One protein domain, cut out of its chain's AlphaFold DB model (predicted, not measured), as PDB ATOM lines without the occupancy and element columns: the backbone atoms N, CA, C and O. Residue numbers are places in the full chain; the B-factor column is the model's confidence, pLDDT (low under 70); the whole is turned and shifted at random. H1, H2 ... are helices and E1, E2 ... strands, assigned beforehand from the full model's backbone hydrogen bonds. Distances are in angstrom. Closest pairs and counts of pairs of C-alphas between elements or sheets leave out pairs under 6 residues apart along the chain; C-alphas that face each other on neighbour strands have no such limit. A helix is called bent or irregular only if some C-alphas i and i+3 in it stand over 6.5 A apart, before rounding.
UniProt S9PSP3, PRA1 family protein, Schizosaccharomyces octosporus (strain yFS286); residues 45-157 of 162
ATOM      1  N   LEU A  45     226.120 205.250 222.376       43.91
ATOM      2  CA  LEU A  45     225.581 204.089 223.086       43.91
ATOM      3  C   LEU A  45     225.372 204.319 224.596       43.91
ATOM      4  O   LEU A  45     224.315 203.962 225.110       43.91
ATOM      5  N   ASP A  46     226.288 205.004 225.286       43.66
ATOM      6  CA  ASP A  46     226.167 205.291 226.727       43.66
ATOM      7  C   ASP A  46     225.134 206.389 227.028       43.66
ATOM      8  O   ASP A  46     224.666 206.521 228.157       43.66
ATOM      9  N   ALA A  47     224.745 207.174 226.015       49.72
ATOM     10  CA  ALA A  47     223.677 208.171 226.108       49.72
ATOM     11  C   ALA A  47     222.279 207.595 225.803       49.72
ATOM     12  O   ALA A  47     221.275 208.227 226.144       49.72
ATOM     13  N   ILE A  48     222.197 206.398 225.205       51.34
ATOM     14  CA  ILE A  48     220.924 205.705 224.963       51.34
ATOM     15  C   ILE A  48     220.353 205.215 226.296       51.34
ATOM     16  O   ILE A  48     219.215 205.538 226.608       51.34
ATOM     17  N   ALA A  49     221.149 204.542 227.131       51.88
ATOM     18  CA  ALA A  49     220.706 204.019 228.428       51.88
ATOM     19  C   ALA A  49     220.012 205.060 229.346       51.88
ATOM     20  O   ALA A  49     218.893 204.792 229.791       51.88
ATOM     21  N   PRO A  50     220.570 206.265 229.595       53.59
ATOM     22  CA  PRO A  50     219.909 207.274 230.423       53.59
ATOM     23  C   PRO A  50     218.678 207.896 229.747       53.59
ATOM     24  O   PRO A  50     217.733 208.251 230.448       53.59
ATOM     25  N   ARG A  51     218.635 208.003 228.409       55.41
ATOM     26  CA  ARG A  51     217.436 208.471 227.682       55.41
ATOM     27  C   ARG A  51     216.310 207.443 227.730       55.41
ATOM     28  O   ARG A  51     215.166 207.812 227.979       55.41
ATOM     29  N   THR A  52     216.623 206.164 227.550       56.16
ATOM     30  CA  THR A  52     215.654 205.073 227.692       56.16
ATOM     31  C   THR A  52     215.139 205.003 229.124       56.16
ATOM     32  O   THR A  52     213.939 204.866 229.322       56.16
ATOM     33  N   GLN A  53     216.005 205.196 230.123       55.34
ATOM     34  CA  GLN A  53     215.610 205.263 231.529       55.34
ATOM     35  C   GLN A  53     214.720 206.480 231.830       55.34
ATOM     36  O   GLN A  53     213.721 206.335 232.530       55.34
ATOM     37  N   TYR A  54     215.024 207.653 231.270       57.56
ATOM     38  CA  TYR A  54     214.191 208.852 231.415       57.56
ATOM     39  C   TYR A  54     212.821 208.688 230.744       57.56
ATOM     40  O   TYR A  54     211.796 208.989 231.352       57.56
ATOM     41  N   ASN A  55     212.776 208.143 229.527       58.91
ATOM     42  CA  ASN A  55     211.518 207.831 228.847       58.91
ATOM     43  C   ASN A  55     210.731 206.765 229.616       58.91
ATOM     44  O   ASN A  55     209.530 206.916 229.818       58.91
ATOM     45  N   PHE A  56     211.396 205.726 230.119       56.56
ATOM     46  CA  PHE A  56     210.755 204.714 230.949       56.56
ATOM     47  C   PHE A  56     210.177 205.328 232.224       56.56
ATOM     48  O   PHE A  56     209.042 205.026 232.558       56.56
ATOM     49  N   GLN A  57     210.883 206.244 232.893       58.97
ATOM     50  CA  GLN A  57     210.359 206.983 234.048       58.97
ATOM     51  C   GLN A  57     209.181 207.891 233.674       58.97
ATOM     52  O   GLN A  57     208.176 207.904 234.382       58.97
ATOM     53  N   LYS A  58     209.263 208.597 232.541       65.88
ATOM     54  CA  LYS A  58     208.190 209.462 232.029       65.88
ATOM     55  C   LYS A  58     206.914 208.671 231.729       65.88
ATOM     56  O   LYS A  58     205.819 209.164 231.988       65.88
ATOM     57  N   TYR A  59     207.048 207.446 231.217       59.94
ATOM     58  CA  TYR A  59     205.918 206.579 230.871       59.94
ATOM     59  C   TYR A  59     205.606 205.499 231.921       59.94
ATOM     60  O   TYR A  59     204.627 204.771 231.767       59.94
ATOM     61  N   ALA A  60     206.373 205.418 233.015       65.31
ATOM     62  CA  ALA A  60     206.237 204.398 234.061       65.31
ATOM     63  C   ALA A  60     204.824 204.359 234.639       65.31
ATOM     64  O   ALA A  60     204.279 203.285 234.880       65.31
ATOM     65  N   PHE A  61     204.212 205.530 234.807       69.06
ATOM     66  CA  PHE A  61     202.841 205.653 235.280       69.06
ATOM     67  C   PHE A  61     201.827 205.010 234.322       69.06
ATOM     68  O   PHE A  61     200.947 204.277 234.763       69.06
ATOM     69  N   TYR A  62     201.983 205.206 233.009       70.62
ATOM     70  CA  TYR A  62     201.112 204.586 232.007       70.62
ATOM     71  C   TYR A  62     201.290 203.071 231.963       70.62
ATOM     72  O   TYR A  62     200.297 202.347 231.915       70.62
ATOM     73  N   TYR A  63     202.531 202.581 232.051       66.62
ATOM     74  CA  TYR A  63     202.787 201.147 232.168       66.62
ATOM     75  C   TYR A  63     202.164 200.574 233.444       66.62
ATOM     76  O   TYR A  63     201.493 199.550 233.379       66.62
ATOM     77  N   ALA A  64     202.313 201.246 234.587       69.31
ATOM     78  CA  ALA A  64     201.726 200.810 235.852       69.31
ATOM     79  C   ALA A  64     200.192 200.754 235.793       69.31
ATOM     80  O   ALA A  64     199.606 199.759 236.222       69.31
ATOM     81  N   ILE A  65     199.536 201.767 235.212       72.62
ATOM     82  CA  ILE A  65     198.082 201.758 234.985       72.62
ATOM     83  C   ILE A  65     197.687 200.606 234.067       72.62
ATOM     84  O   ILE A  65     196.726 199.898 234.359       72.62
ATOM     85  N   PHE A  66     198.424 200.398 232.978       72.81
ATOM     86  CA  PHE A  66     198.142 199.331 232.028       72.81
ATOM     87  C   PHE A  66     198.260 197.946 232.677       72.81
ATOM     88  O   PHE A  66     197.343 197.134 232.560       72.81
ATOM     89  N   PHE A  67     199.337 197.694 233.425       69.75
ATOM     90  CA  PHE A  67     199.504 196.450 234.175       69.75
ATOM     91  C   PHE A  67     198.403 196.279 235.221       69.75
ATOM     92  O   PHE A  67     197.810 195.208 235.296       69.75
ATOM     93  N   CYS A  68     198.076 197.326 235.981       75.44
ATOM     94  CA  CYS A  68     196.996 197.287 236.965       75.44
ATOM     95  C   CYS A  68     195.639 196.969 236.310       75.44
ATOM     96  O   CYS A  68     194.927 196.075 236.765       75.44
ATOM     97  N   GLY A  69     195.314 197.616 235.186       72.75
ATOM     98  CA  GLY A  69     194.100 197.351 234.414       72.75
ATOM     99  C   GLY A  69     194.054 195.928 233.853       72.75
ATOM    100  O   GLY A  69     193.032 195.253 233.970       72.75
ATOM    101  N   SER A  70     195.173 195.434 233.319       70.12
ATOM    102  CA  SER A  70     195.300 194.050 232.844       70.12
ATOM    103  C   SER A  70     195.108 193.036 233.978       70.12
ATOM    104  O   SER A  70     194.469 191.997 233.785       70.12
ATOM    105  N   TRP A  71     195.630 193.329 235.169       69.94
ATOM    106  CA  TRP A  71     195.461 192.488 236.352       69.94
ATOM    107  C   TRP A  71     194.016 192.484 236.850       69.94
ATOM    108  O   TRP A  71     193.458 191.407 237.046       69.94
ATOM    109  N   LEU A  72     193.381 193.652 236.985       77.44
ATOM    110  CA  LEU A  72     191.970 193.764 237.380       77.44
ATOM    111  C   LEU A  72     191.048 193.033 236.400       77.44
ATOM    112  O   LEU A  72     190.154 192.298 236.819       77.44
ATOM    113  N   PHE A  73     191.307 193.173 235.100       71.50
ATOM    114  CA  PHE A  73     190.586 192.435 234.068       71.50
ATOM    115  C   PHE A  73     190.753 190.920 234.254       71.50
ATOM    116  O   PHE A  73     189.771 190.180 234.260       71.50
ATOM    117  N   THR A  74     191.979 190.446 234.483       69.69
ATOM    118  CA  THR A  74     192.246 189.015 234.692       69.69
ATOM    119  C   THR A  74     191.541 188.477 235.938       69.69
ATOM    120  O   THR A  74     190.893 187.433 235.866       69.69
ATOM    121  N   PHE A  75     191.597 189.207 237.055       74.19
ATOM    122  CA  PHE A  75     190.921 188.837 238.300       74.19
ATOM    123  C   PHE A  75     189.400 188.787 238.168       74.19
ATOM    124  O   PHE A  75     188.769 187.957 238.818       74.19
ATOM    125  N   PHE A  76     188.810 189.642 237.332       78.44
ATOM    126  CA  PHE A  76     187.372 189.626 237.100       78.44
ATOM    127  C   PHE A  76     186.950 188.435 236.235       78.44
ATOM    128  O   PHE A  76     186.031 187.717 236.605       78.44
ATOM    129  N   TRP A  77     187.626 188.180 235.110       76.31
ATOM    130  CA  TRP A  77     187.197 187.164 234.135       76.31
ATOM    131  C   TRP A  77     187.580 185.728 234.502       76.31
ATOM    132  O   TRP A  77     186.847 184.790 234.177       76.31
ATOM    133  N   TYR A  78     188.694 185.538 235.212       77.00
ATOM    134  CA  TYR A  78     189.149 184.222 235.659       77.00
ATOM    135  C   TYR A  78     188.079 183.419 236.433       77.00
ATOM    136  O   TYR A  78     187.785 182.296 236.012       77.00
ATOM    137  N   PRO A  79     187.421 183.951 237.485       83.19
ATOM    138  CA  PRO A  79     186.393 183.209 238.215       83.19
ATOM    139  C   PRO A  79     185.179 182.850 237.349       83.19
ATOM    140  O   PRO A  79     184.643 181.756 237.507       83.19
ATOM    141  N   PHE A  80     184.779 183.689 236.386       82.88
ATOM    142  CA  PHE A  80     183.695 183.345 235.452       82.88
ATOM    143  C   PHE A  80     184.082 182.202 234.513       82.88
ATOM    144  O   PHE A  80     183.267 181.317 234.255       82.88
ATOM    145  N   SER A  81     185.329 182.179 234.034       81.75
ATOM    146  CA  SER A  81     185.826 181.074 233.207       81.75
ATOM    147  C   SER A  81     185.862 179.747 233.978       81.75
ATOM    148  O   SER A  81     185.493 178.704 233.433       81.75
ATOM    149  N   LEU A  82     186.226 179.800 235.265       84.38
ATOM    150  CA  LEU A  82     186.277 178.645 236.158       84.38
ATOM    151  C   LEU A  82     184.866 178.152 236.504       84.38
ATOM    152  O   LEU A  82     184.606 176.952 236.458       84.38
ATOM    153  N   LEU A  83     183.934 179.074 236.762       87.44
ATOM    154  CA  LEU A  83     182.521 178.763 236.971       87.44
ATOM    155  C   LEU A  83     181.912 178.076 235.741       87.44
ATOM    156  O   LEU A  83     181.257 177.047 235.884       87.44
ATOM    157  N   ALA A  84     182.160 178.601 234.537       85.69
ATOM    158  CA  ALA A  84     181.673 178.000 233.296       85.69
ATOM    159  C   ALA A  84     182.200 176.568 233.108       85.69
ATOM    160  O   ALA A  84     181.438 175.674 232.739       85.69
ATOM    161  N   LEU A  85     183.478 176.334 233.430       87.12
ATOM    162  CA  LEU A  85     184.085 175.006 233.367       87.12
ATOM    163  C   LEU A  85     183.455 174.049 234.388       87.12
ATOM    164  O   LEU A  85     183.091 172.932 234.028       87.12
ATOM    165  N   MET A  86     183.255 174.496 235.632       89.25
ATOM    166  CA  MET A  86     182.577 173.710 236.670       89.25
ATOM    167  C   MET A  86     181.153 173.318 236.259       89.25
ATOM    168  O   MET A  86     180.780 172.152 236.373       89.25
ATOM    169  N   VAL A  87     180.372 174.268 235.735       91.62
ATOM    170  CA  VAL A  87     179.003 174.017 235.257       91.62
ATOM    171  C   VAL A  87     179.002 173.032 234.088       91.62
ATOM    172  O   VAL A  87     178.197 172.103 234.076       91.62
ATOM    173  N   GLY A  88     179.914 173.184 233.129       88.75
ATOM    174  CA  GLY A  88     180.013 172.278 231.985       88.75
ATOM    175  C   GLY A  88     180.392 170.845 232.365       88.75
ATOM    176  O   GLY A  88     179.799 169.886 231.863       88.75
ATOM    177  N   VAL A  89     181.331 170.685 233.303       90.50
ATOM    178  CA  VAL A  89     181.696 169.373 233.862       90.50
ATOM    179  C   VAL A  89     180.506 168.763 234.603       90.50
ATOM    180  O   VAL A  89     180.176 167.599 234.379       90.50
ATOM    181  N   PHE A  90     179.810 169.550 235.423       92.19
ATOM    182  CA  PHE A  90     178.630 169.093 236.152       92.19
ATOM    183  C   PHE A  90     177.494 168.641 235.217       92.19
ATOM    184  O   PHE A  90     176.942 167.556 235.394       92.19
ATOM    185  N   LEU A  91     177.196 169.412 234.167       89.56
ATOM    186  CA  LEU A  91     176.214 169.031 233.143       89.56
ATOM    187  C   LEU A  91     176.622 167.759 232.392       89.56
ATOM    188  O   LEU A  91     175.768 166.935 232.070       89.56
ATOM    189  N   SER A  92     177.920 167.568 232.150       88.81
ATOM    190  CA  SER A  92     178.441 166.342 231.536       88.81
ATOM    191  C   SER A  92     178.235 165.122 232.440       88.81
ATOM    192  O   SER A  92     177.841 164.064 231.951       88.81
ATOM    193  N   PHE A  93     178.422 165.271 233.757       88.62
ATOM    194  CA  PHE A  93     178.101 164.225 234.734       88.62
ATOM    195  C   PHE A  93     176.607 163.891 234.757       88.62
ATOM    196  O   PHE A  93     176.256 162.713 234.755       88.62
ATOM    197  N   ILE A  94     175.729 164.898 234.731       88.44
ATOM    198  CA  ILE A  94     174.275 164.684 234.670       88.44
ATOM    199  C   ILE A  94     173.892 163.937 233.388       88.44
ATOM    200  O   ILE A  94     173.178 162.941 233.452       88.44
ATOM    201  N   ALA A  95     174.392 164.378 232.231       85.25
ATOM    202  CA  ALA A  95     174.101 163.738 230.949       85.25
ATOM    203  C   ALA A  95     174.589 162.281 230.904       85.25
ATOM    204  O   ALA A  95     173.917 161.419 230.345       85.25
ATOM    205  N   TYR A  96     175.735 161.993 231.527       84.50
ATOM    206  CA  TYR A  96     176.224 160.626 231.677       84.50
ATOM    207  C   TYR A  96     175.346 159.790 232.622       84.50
ATOM    208  O   TYR A  96     175.068 158.632 232.325       84.50
ATOM    209  N   ALA A  97     174.892 160.367 233.739       85.31
ATOM    210  CA  ALA A  97     174.076 159.674 234.736       85.31
ATOM    211  C   ALA A  97     172.652 159.354 234.249       85.31
ATOM    212  O   ALA A  97     172.106 158.320 234.624       85.31
ATOM    213  N   ILE A  98     172.058 160.218 233.419       85.19
ATOM    214  CA  ILE A  98     170.729 159.985 232.828       85.19
ATOM    215  C   ILE A  98     170.779 158.856 231.783       85.19
ATOM    216  O   ILE A  98     169.818 158.103 231.648       85.19
ATOM    217  N   GLY A  99     171.903 158.705 231.077       76.69
ATOM    218  CA  GLY A  99     172.055 157.698 230.031       76.69
ATOM    219  C   GLY A  99     171.332 158.080 228.738       76.69
ATOM    220  O   GLY A  99     171.233 159.256 228.386       76.69
ATOM    221  N   ASP A 100     170.879 157.080 227.987       78.12
ATOM    222  CA  ASP A 100     170.228 157.300 226.696       78.12
ATOM    223  C   ASP A 100     168.793 157.805 226.887       78.12
ATOM    224  O   ASP A 100     167.972 157.162 227.540       78.12
ATOM    225  N   ILE A 101     168.488 158.961 226.292       73.00
ATOM    226  CA  ILE A 101     167.154 159.566 226.343       73.00
ATOM    227  C   ILE A 101     166.447 159.266 225.020       73.00
ATOM    228  O   ILE A 101     166.875 159.722 223.954       73.00
ATOM    229  N   SER A 102     165.354 158.508 225.087       71.50
ATOM    230  CA  SER A 102     164.422 158.311 223.975       71.50
ATOM    231  C   SER A 102     163.261 159.292 224.114       71.50
ATOM    232  O   SER A 102     162.483 159.195 225.062       71.50
ATOM    233  N   ILE A 103     163.162 160.247 223.189       70.38
ATOM    234  CA  ILE A 103     162.046 161.210 223.143       70.38
ATOM    235  C   ILE A 103     160.842 160.582 222.421       70.38
ATOM    236  O   ILE A 103     159.702 160.894 222.744       70.38
ATOM    237  N   ASP A 104     161.116 159.664 221.491       65.06
ATOM    238  CA  ASP A 104     160.140 158.838 220.778       65.06
ATOM    239  C   ASP A 104     160.851 157.577 220.241       65.06
ATOM    240  O   ASP A 104     162.085 157.586 220.138       65.06
ATOM    241  N   GLU A 105     160.136 156.508 219.860       64.31
ATOM    242  CA  GLU A 105     160.752 155.241 219.382       64.31
ATOM    243  C   GLU A 105     161.712 155.432 218.185       64.31
ATOM    244  O   GLU A 105     162.573 154.592 217.919       64.31
ATOM    245  N   SER A 106     161.607 156.566 217.484       68.00
ATOM    246  CA  SER A 106     162.430 156.925 216.326       68.00
ATOM    247  C   SER A 106     163.658 157.796 216.640       68.00
ATOM    248  O   SER A 106     164.585 157.838 215.828       68.00
ATOM    249  N   ILE A 107     163.712 158.480 217.793       69.12
ATOM    250  CA  ILE A 107     164.785 159.437 218.121       69.12
ATOM    251  C   ILE A 107     165.463 159.028 219.430       69.12
ATOM    252  O   ILE A 107     165.024 159.371 220.529       69.12
ATOM    253  N   GLN A 108     166.588 158.324 219.290       72.75
ATOM    254  CA  GLN A 108     167.491 158.002 220.394       72.75
ATOM    255  C   GLN A 108     168.625 159.025 220.473       72.75
ATOM    256  O   GLN A 108     169.515 159.058 219.616       72.75
ATOM    257  N   VAL A 109     168.632 159.832 221.532       74.94
ATOM    258  CA  VAL A 109     169.753 160.726 221.832       74.94
ATOM    259  C   VAL A 109     170.755 159.959 222.685       74.94
ATOM    260  O   VAL A 109     170.564 159.781 223.887       74.94
ATOM    261  N   LYS A 110     171.833 159.487 222.048       78.50
ATOM    262  CA  LYS A 110     172.893 158.763 222.757       78.50
ATOM    263  C   LYS A 110     173.712 159.711 223.620       78.50
ATOM    264  O   LYS A 110     174.234 160.705 223.103       78.50
ATOM    265  N   TYR A 111     173.941 159.346 224.879       77.12
ATOM    266  CA  TYR A 111     174.674 160.184 225.842       77.12
ATOM    267  C   TYR A 111     176.069 160.610 225.343       77.12
ATOM    268  O   TYR A 111     176.543 161.699 225.662       77.12
ATOM    269  N   ARG A 112     176.726 159.785 224.512       78.81
ATOM    270  CA  ARG A 112     178.050 160.082 223.930       78.81
ATOM    271  C   ARG A 112     178.052 161.368 223.103       78.81
ATOM    272  O   ARG A 112     179.006 162.139 223.184       78.81
ATOM    273  N   TYR A 113     176.991 161.618 222.336       84.31
ATOM    274  CA  TYR A 113     176.873 162.835 221.531       84.31
ATOM    275  C   TYR A 113     176.515 164.043 222.400       84.31
ATOM    276  O   TYR A 113     177.060 165.125 222.194       84.31
ATOM    277  N   THR A 114     175.683 163.848 223.424       82.50
ATOM    278  CA  THR A 114     175.278 164.897 224.368       82.50
ATOM    279  C   THR A 114     176.454 165.387 225.214       82.50
ATOM    280  O   THR A 114     176.705 166.587 225.286       82.50
ATOM    281  N   VAL A 115     177.237 164.468 225.792       84.19
ATOM    282  CA  VAL A 115     178.440 164.794 226.578       84.19
ATOM    283  C   VAL A 115     179.496 165.468 225.701       84.19
ATOM    284  O   VAL A 115     180.105 166.452 226.125       84.19
ATOM    285  N   SER A 116     179.681 165.002 224.460       84.88
ATOM    286  CA  SER A 116     180.591 165.646 223.504       84.88
ATOM    287  C   SER A 116     180.149 167.075 223.173       84.88
ATOM    288  O   SER A 116     180.982 167.981 223.154       84.88
ATOM    289  N   ALA A 117     178.850 167.298 222.946       85.19
ATOM    290  CA  ALA A 117     178.304 168.621 222.663       85.19
ATOM    291  C   ALA A 117     178.482 169.570 223.859       85.19
ATOM    292  O   ALA A 117     179.029 170.662 223.693       85.19
ATOM    293  N   ILE A 118     178.126 169.131 225.072       87.81
ATOM    294  CA  ILE A 118     178.312 169.907 226.310       87.81
ATOM    295  C   ILE A 118     179.790 170.253 226.507       87.81
ATOM    296  O   ILE A 118     180.122 171.410 226.767       87.81
ATOM    297  N   SER A 119     180.688 169.284 226.317       85.12
ATOM    298  CA  SER A 119     182.134 169.491 226.452       85.12
ATOM    299  C   SER A 119     182.656 170.509 225.437       85.12
ATOM    300  O   SER A 119     183.361 171.440 225.818       85.12
ATOM    301  N   SER A 120     182.268 170.394 224.161       86.50
ATOM    302  CA  SER A 120     182.683 171.344 223.119       86.50
ATOM    303  C   SER A 120     182.177 172.766 223.374       86.50
ATOM    304  O   SER A 120     182.931 173.726 223.210       86.50
ATOM    305  N   LEU A 121     180.933 172.907 223.839       88.25
ATOM    306  CA  LEU A 121     180.322 174.202 224.117       88.25
ATOM    307  C   LEU A 121     180.949 174.850 225.353       88.25
ATOM    308  O   LEU A 121     181.291 176.030 225.325       88.25
ATOM    309  N   THR A 122     181.190 174.056 226.399       87.38
ATOM    310  CA  THR A 122     181.923 174.487 227.596       87.38
ATOM    311  C   THR A 122     183.315 174.972 227.218       87.38
ATOM    312  O   THR A 122     183.709 176.059 227.617       87.38
ATOM    313  N   LEU A 123     184.038 174.218 226.389       82.69
ATOM    314  CA  LEU A 123     185.391 174.566 225.965       82.69
ATOM    315  C   LEU A 123     185.404 175.858 225.128       82.69
ATOM    316  O   LEU A 123     186.238 176.728 225.376       82.69
ATOM    317  N   MET A 124     184.443 176.048 224.216       83.81
ATOM    318  CA  MET A 124     184.272 177.315 223.488       83.81
ATOM    319  C   MET A 124     184.015 178.499 224.429       83.81
ATOM    320  O   MET A 124     184.665 179.538 224.304       83.81
ATOM    321  N   VAL A 125     183.082 178.345 225.373       82.69
ATOM    322  CA  VAL A 125     182.722 179.392 226.338       82.69
ATOM    323  C   VAL A 125     183.905 179.707 227.253       82.69
ATOM    324  O   VAL A 125     184.228 180.875 227.454       82.69
ATOM    325  N   THR A 126     184.616 178.692 227.744       79.56
ATOM    326  CA  THR A 126     185.820 178.876 228.556       79.56
ATOM    327  C   THR A 126     186.925 179.562 227.756       79.56
ATOM    328  O   THR A 126     187.486 180.519 228.266       79.56
ATOM    329  N   ILE A 127     187.213 179.186 226.504       76.94
ATOM    330  CA  ILE A 127     188.223 179.881 225.673       76.94
ATOM    331  C   ILE A 127     187.857 181.351 225.437       76.94
ATOM    332  O   ILE A 127     188.740 182.212 225.404       76.94
ATOM    333  N   PHE A 128     186.567 181.643 225.270       73.38
ATOM    334  CA  PHE A 128     186.070 183.003 225.076       73.38
ATOM    335  C   PHE A 128     186.171 183.851 226.352       73.38
ATOM    336  O   PHE A 128     186.487 185.039 226.276       73.38
ATOM    337  N   LEU A 129     185.898 183.244 227.510       72.94
ATOM    338  CA  LEU A 129     185.972 183.879 228.828       72.94
ATOM    339  C   LEU A 129     187.401 183.959 229.369       72.94
ATOM    340  O   LEU A 129     187.701 184.855 230.154       72.94
ATOM    341  N   VAL A 130     188.276 183.029 228.976       70.19
ATOM    342  CA  VAL A 130     189.678 183.021 229.384       70.19
ATOM    343  C   VAL A 130     190.342 184.253 228.771       70.19
ATOM    344  O   VAL A 130     190.487 184.355 227.550       70.19
ATOM    345  N   PRO A 131     190.797 185.196 229.612       60.03
ATOM    346  CA  PRO A 131     191.301 186.478 229.147       60.03
ATOM    347  C   PRO A 131     192.615 186.326 228.367       60.03
ATOM    348  O   PRO A 131     192.983 187.226 227.624       60.03
ATOM    349  N   PHE A 132     193.294 185.175 228.474       56.97
ATOM    350  CA  PHE A 132     194.582 184.907 227.839       56.97
ATOM    351  C   PHE A 132     194.548 185.055 226.311       56.97
ATOM    352  O   PHE A 132     195.473 185.636 225.762       56.97
ATOM    353  N   SER A 133     193.492 184.615 225.616       56.88
ATOM    354  CA  SER A 133     193.422 184.674 224.142       56.88
ATOM    355  C   SER A 133     193.190 186.099 223.609       56.88
ATOM    356  O   SER A 133     193.780 186.500 222.605       56.88
ATOM    357  N   ARG A 134     192.377 186.897 224.316       62.75
ATOM    358  CA  ARG A 134     192.041 188.288 223.952       62.75
ATOM    359  C   ARG A 134     193.083 189.301 224.423       62.75
ATOM    360  O   ARG A 134     193.371 190.261 223.702       62.75
ATOM    361  N   LEU A 135     193.675 189.073 225.598       59.00
ATOM    362  CA  LEU A 135     194.812 189.847 226.091       59.00
ATOM    363  C   LEU A 135     196.079 189.525 225.310       59.00
ATOM    364  O   LEU A 135     196.826 190.450 225.053       59.00
ATOM    365  N   LEU A 136     196.324 188.279 224.876       61.62
ATOM    366  CA  LEU A 136     197.502 187.977 224.052       61.62
ATOM    367  C   LEU A 136     197.497 188.792 222.773       61.62
ATOM    368  O   LEU A 136     198.502 189.412 222.494       61.62
ATOM    369  N   LEU A 137     196.392 188.854 222.028       58.81
ATOM    370  CA  LEU A 137     196.357 189.618 220.779       58.81
ATOM    371  C   LEU A 137     196.639 191.109 221.016       58.81
ATOM    372  O   LEU A 137     197.456 191.708 220.325       58.81
ATOM    373  N   SER A 138     195.986 191.704 222.016       61.12
ATOM    374  CA  SER A 138     196.150 193.124 222.335       61.12
ATOM    375  C   SER A 138     197.524 193.421 222.940       61.12
ATOM    376  O   SER A 138     198.164 194.381 222.523       61.12
ATOM    377  N   LEU A 139     198.044 192.567 223.823       63.50
ATOM    378  CA  LEU A 139     199.420 192.630 224.312       63.50
ATOM    379  C   LEU A 139     200.418 192.425 223.179       63.50
ATOM    380  O   LEU A 139     201.392 193.152 223.144       63.50
ATOM    381  N   PHE A 140     200.206 191.509 222.236       65.69
ATOM    382  CA  PHE A 140     201.123 191.261 221.119       65.69
ATOM    383  C   PHE A 140     201.123 192.429 220.132       65.69
ATOM    384  O   PHE A 140     202.184 192.827 219.664       65.69
ATOM    385  N   LEU A 141     199.963 193.035 219.868       66.44
ATOM    386  CA  LEU A 141     199.842 194.241 219.046       66.44
ATOM    387  C   LEU A 141     200.460 195.461 219.732       66.44
ATOM    388  O   LEU A 141     201.192 196.206 219.091       66.44
ATOM    389  N   ILE A 142     200.220 195.651 221.031       66.62
ATOM    390  CA  ILE A 142     200.794 196.757 221.811       66.62
ATOM    391  C   ILE A 142     202.298 196.558 221.990       66.62
ATOM    392  O   ILE A 142     203.044 197.503 221.787       66.62
ATOM    393  N   SER A 143     202.757 195.346 222.304       68.12
ATOM    394  CA  SER A 143     204.180 194.995 222.403       68.12
ATOM    395  C   SER A 143     204.862 195.109 221.052       68.12
ATOM    396  O   SER A 143     205.972 195.608 220.984       68.12
ATOM    397  N   GLY A 144     204.199 194.689 219.975       69.81
ATOM    398  CA  GLY A 144     204.677 194.836 218.607       69.81
ATOM    399  C   GLY A 144     204.769 196.301 218.197       69.81
ATOM    400  O   GLY A 144     205.782 196.699 217.641       69.81
ATOM    401  N   ALA A 145     203.781 197.126 218.543       65.50
ATOM    402  CA  ALA A 145     203.807 198.567 218.309       65.50
ATOM    403  C   ALA A 145     204.851 199.279 219.184       65.50
ATOM    404  O   ALA A 145     205.541 200.164 218.694       65.50
ATOM    405  N   LEU A 146     205.022 198.877 220.446       62.75
ATOM    406  CA  LEU A 146     206.056 199.389 221.352       62.75
ATOM    407  C   LEU A 146     207.454 198.958 220.933       62.75
ATOM    408  O   LEU A 146     208.372 199.758 221.028       62.75
ATOM    409  N   LEU A 147     207.621 197.726 220.459       64.75
ATOM    410  CA  LEU A 147     208.877 197.203 219.939       64.75
ATOM    411  C   LEU A 147     209.199 197.856 218.598       64.75
ATOM    412  O   LEU A 147     210.320 198.307 218.415       64.75
ATOM    413  N   ALA A 148     208.229 197.980 217.691       59.41
ATOM    414  CA  ALA A 148     208.374 198.721 216.442       59.41
ATOM    415  C   ALA A 148     208.708 200.184 216.731       59.41
ATOM    416  O   ALA A 148     209.658 200.708 216.173       59.41
ATOM    417  N   HIS A 149     208.031 200.829 217.679       58.81
ATOM    418  CA  HIS A 149     208.373 202.181 218.098       58.81
ATOM    419  C   HIS A 149     209.785 202.225 218.702       58.81
ATOM    420  O   HIS A 149     210.612 202.998 218.240       58.81
ATOM    421  N   ALA A 150     210.129 201.356 219.650       56.72
ATOM    422  CA  ALA A 150     211.445 201.316 220.291       56.72
ATOM    423  C   ALA A 150     212.596 200.934 219.342       56.72
ATOM    424  O   ALA A 150     213.734 201.295 219.622       56.72
ATOM    425  N   THR A 151     212.325 200.232 218.237       55.56
ATOM    426  CA  THR A 151     213.318 199.842 217.216       55.56
ATOM    427  C   THR A 151     213.390 200.832 216.052       55.56
ATOM    428  O   THR A 151     214.481 201.081 215.552       55.56
ATOM    429  N   LEU A 152     212.280 201.471 215.671       50.62
ATOM    430  CA  LEU A 152     212.238 202.514 214.638       50.62
ATOM    431  C   LEU A 152     212.711 203.874 215.165       50.62
ATOM    432  O   LEU A 152     213.393 204.593 214.446       50.62
ATOM    433  N   THR A 153     212.449 204.212 216.432       51.19
ATOM    434  CA  THR A 153     212.946 205.462 217.047       51.19
ATOM    435  C   THR A 153     214.478 205.605 216.965       51.19
ATOM    436  O   THR A 153     214.948 206.678 216.589       51.19
ATOM    437  N   PRO A 154     215.296 204.569 217.249       48.94
ATOM    438  CA  PRO A 154     216.742 204.639 217.046       48.94
ATOM    439  C   PRO A 154     217.171 204.511 215.575       48.94
ATOM    440  O   PRO A 154     218.265 204.968 215.244       48.94
ATOM    441  N   HIS A 155     216.350 203.916 214.700       46.12
ATOM    442  CA  HIS A 155     216.717 203.658 213.301       46.12
ATOM    443  C   HIS A 155     216.393 204.826 212.351       46.12
ATOM    444  O   HIS A 155     217.160 205.076 211.422       46.12
ATOM    445  N   GLU A 156     215.304 205.563 212.588       42.28
ATOM    446  CA  GLU A 156     214.906 206.733 211.786       42.28
ATOM    447  C   GLU A 156     215.425 208.059 212.362       42.28
ATOM    448  O   GLU A 156     215.559 209.039 211.632       42.28
ATOM    449  N   ASN A 157     215.776 208.111 213.653       47.47
ATOM    450  CA  ASN A 157     216.339 209.313 214.267       47.47
ATOM    451  C   ASN A 157     217.410 208.983 215.325       47.47
ATOM    452  O   ASN A 157     217.204 209.204 216.522       47.47
TER     453      ASN A 157
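This is residues 45 to 157 of the 162 residues of the protein "PRA1 family protein" of Schizosaccharomyces octosporus (strain yFS286) (UniProt S9PSP3). A long, narrow helical hairpin: bent helix H1 runs out, strand hairpin E1-E2 sits at the turn, and H2, then H3, run back, H2 side by side with H1b, H3 splaying away. The printed part has 113 residues, three named helices and two antiparallel strands, ordered H1, E1, E2, H2, H3; mostly helix. It is extended, radius of gyration of the C-alphas 24.4 A, spanning 82 by 26 by 17 A.

Find C-alpha 48 at (220.924, 205.705, 224.963): H1, residues 48 to 98, assigned as one helix by its hydrogen bonds, is bent, C-alphas 58 and 61 being 7.3 A apart. Its arms are H1a, 48 to 58, and H1b, 61 to 98, 55.9 A long, irregular with C-alphas 76 and 79 6.6 A apart. Then come E1, 101 to 104, E2, 107 to 109, H2, 111 to 129, 26.4 A, and H3, 131 to 156, 35.6 A, ending at (214.906, 206.733, 211.786).

H1b and H2 touch, closest C-alphas Ser 81 and Thr 126, 5.1 A, opposite ways at a shallow tilt of 9 degrees. Residues 70 to 78 of H1b touch H3, closest C-alphas Thr 74 and Pro 131, 6.2 A. In hairpin E1-E2, N 109 and O 101, 3.0 A, are within hydrogen-bond range. Every O i to N i+4 pair is within range in H1a and H2, 32 of 34 in H1b, 19 of 22 in H3.

The farthest C-alphas, Asp 46 and Glu 105, are 82.7 A apart. The printed part has no cut, and its four links are tight. Confidence is under 70 in 53 residues, among them 131 to 157.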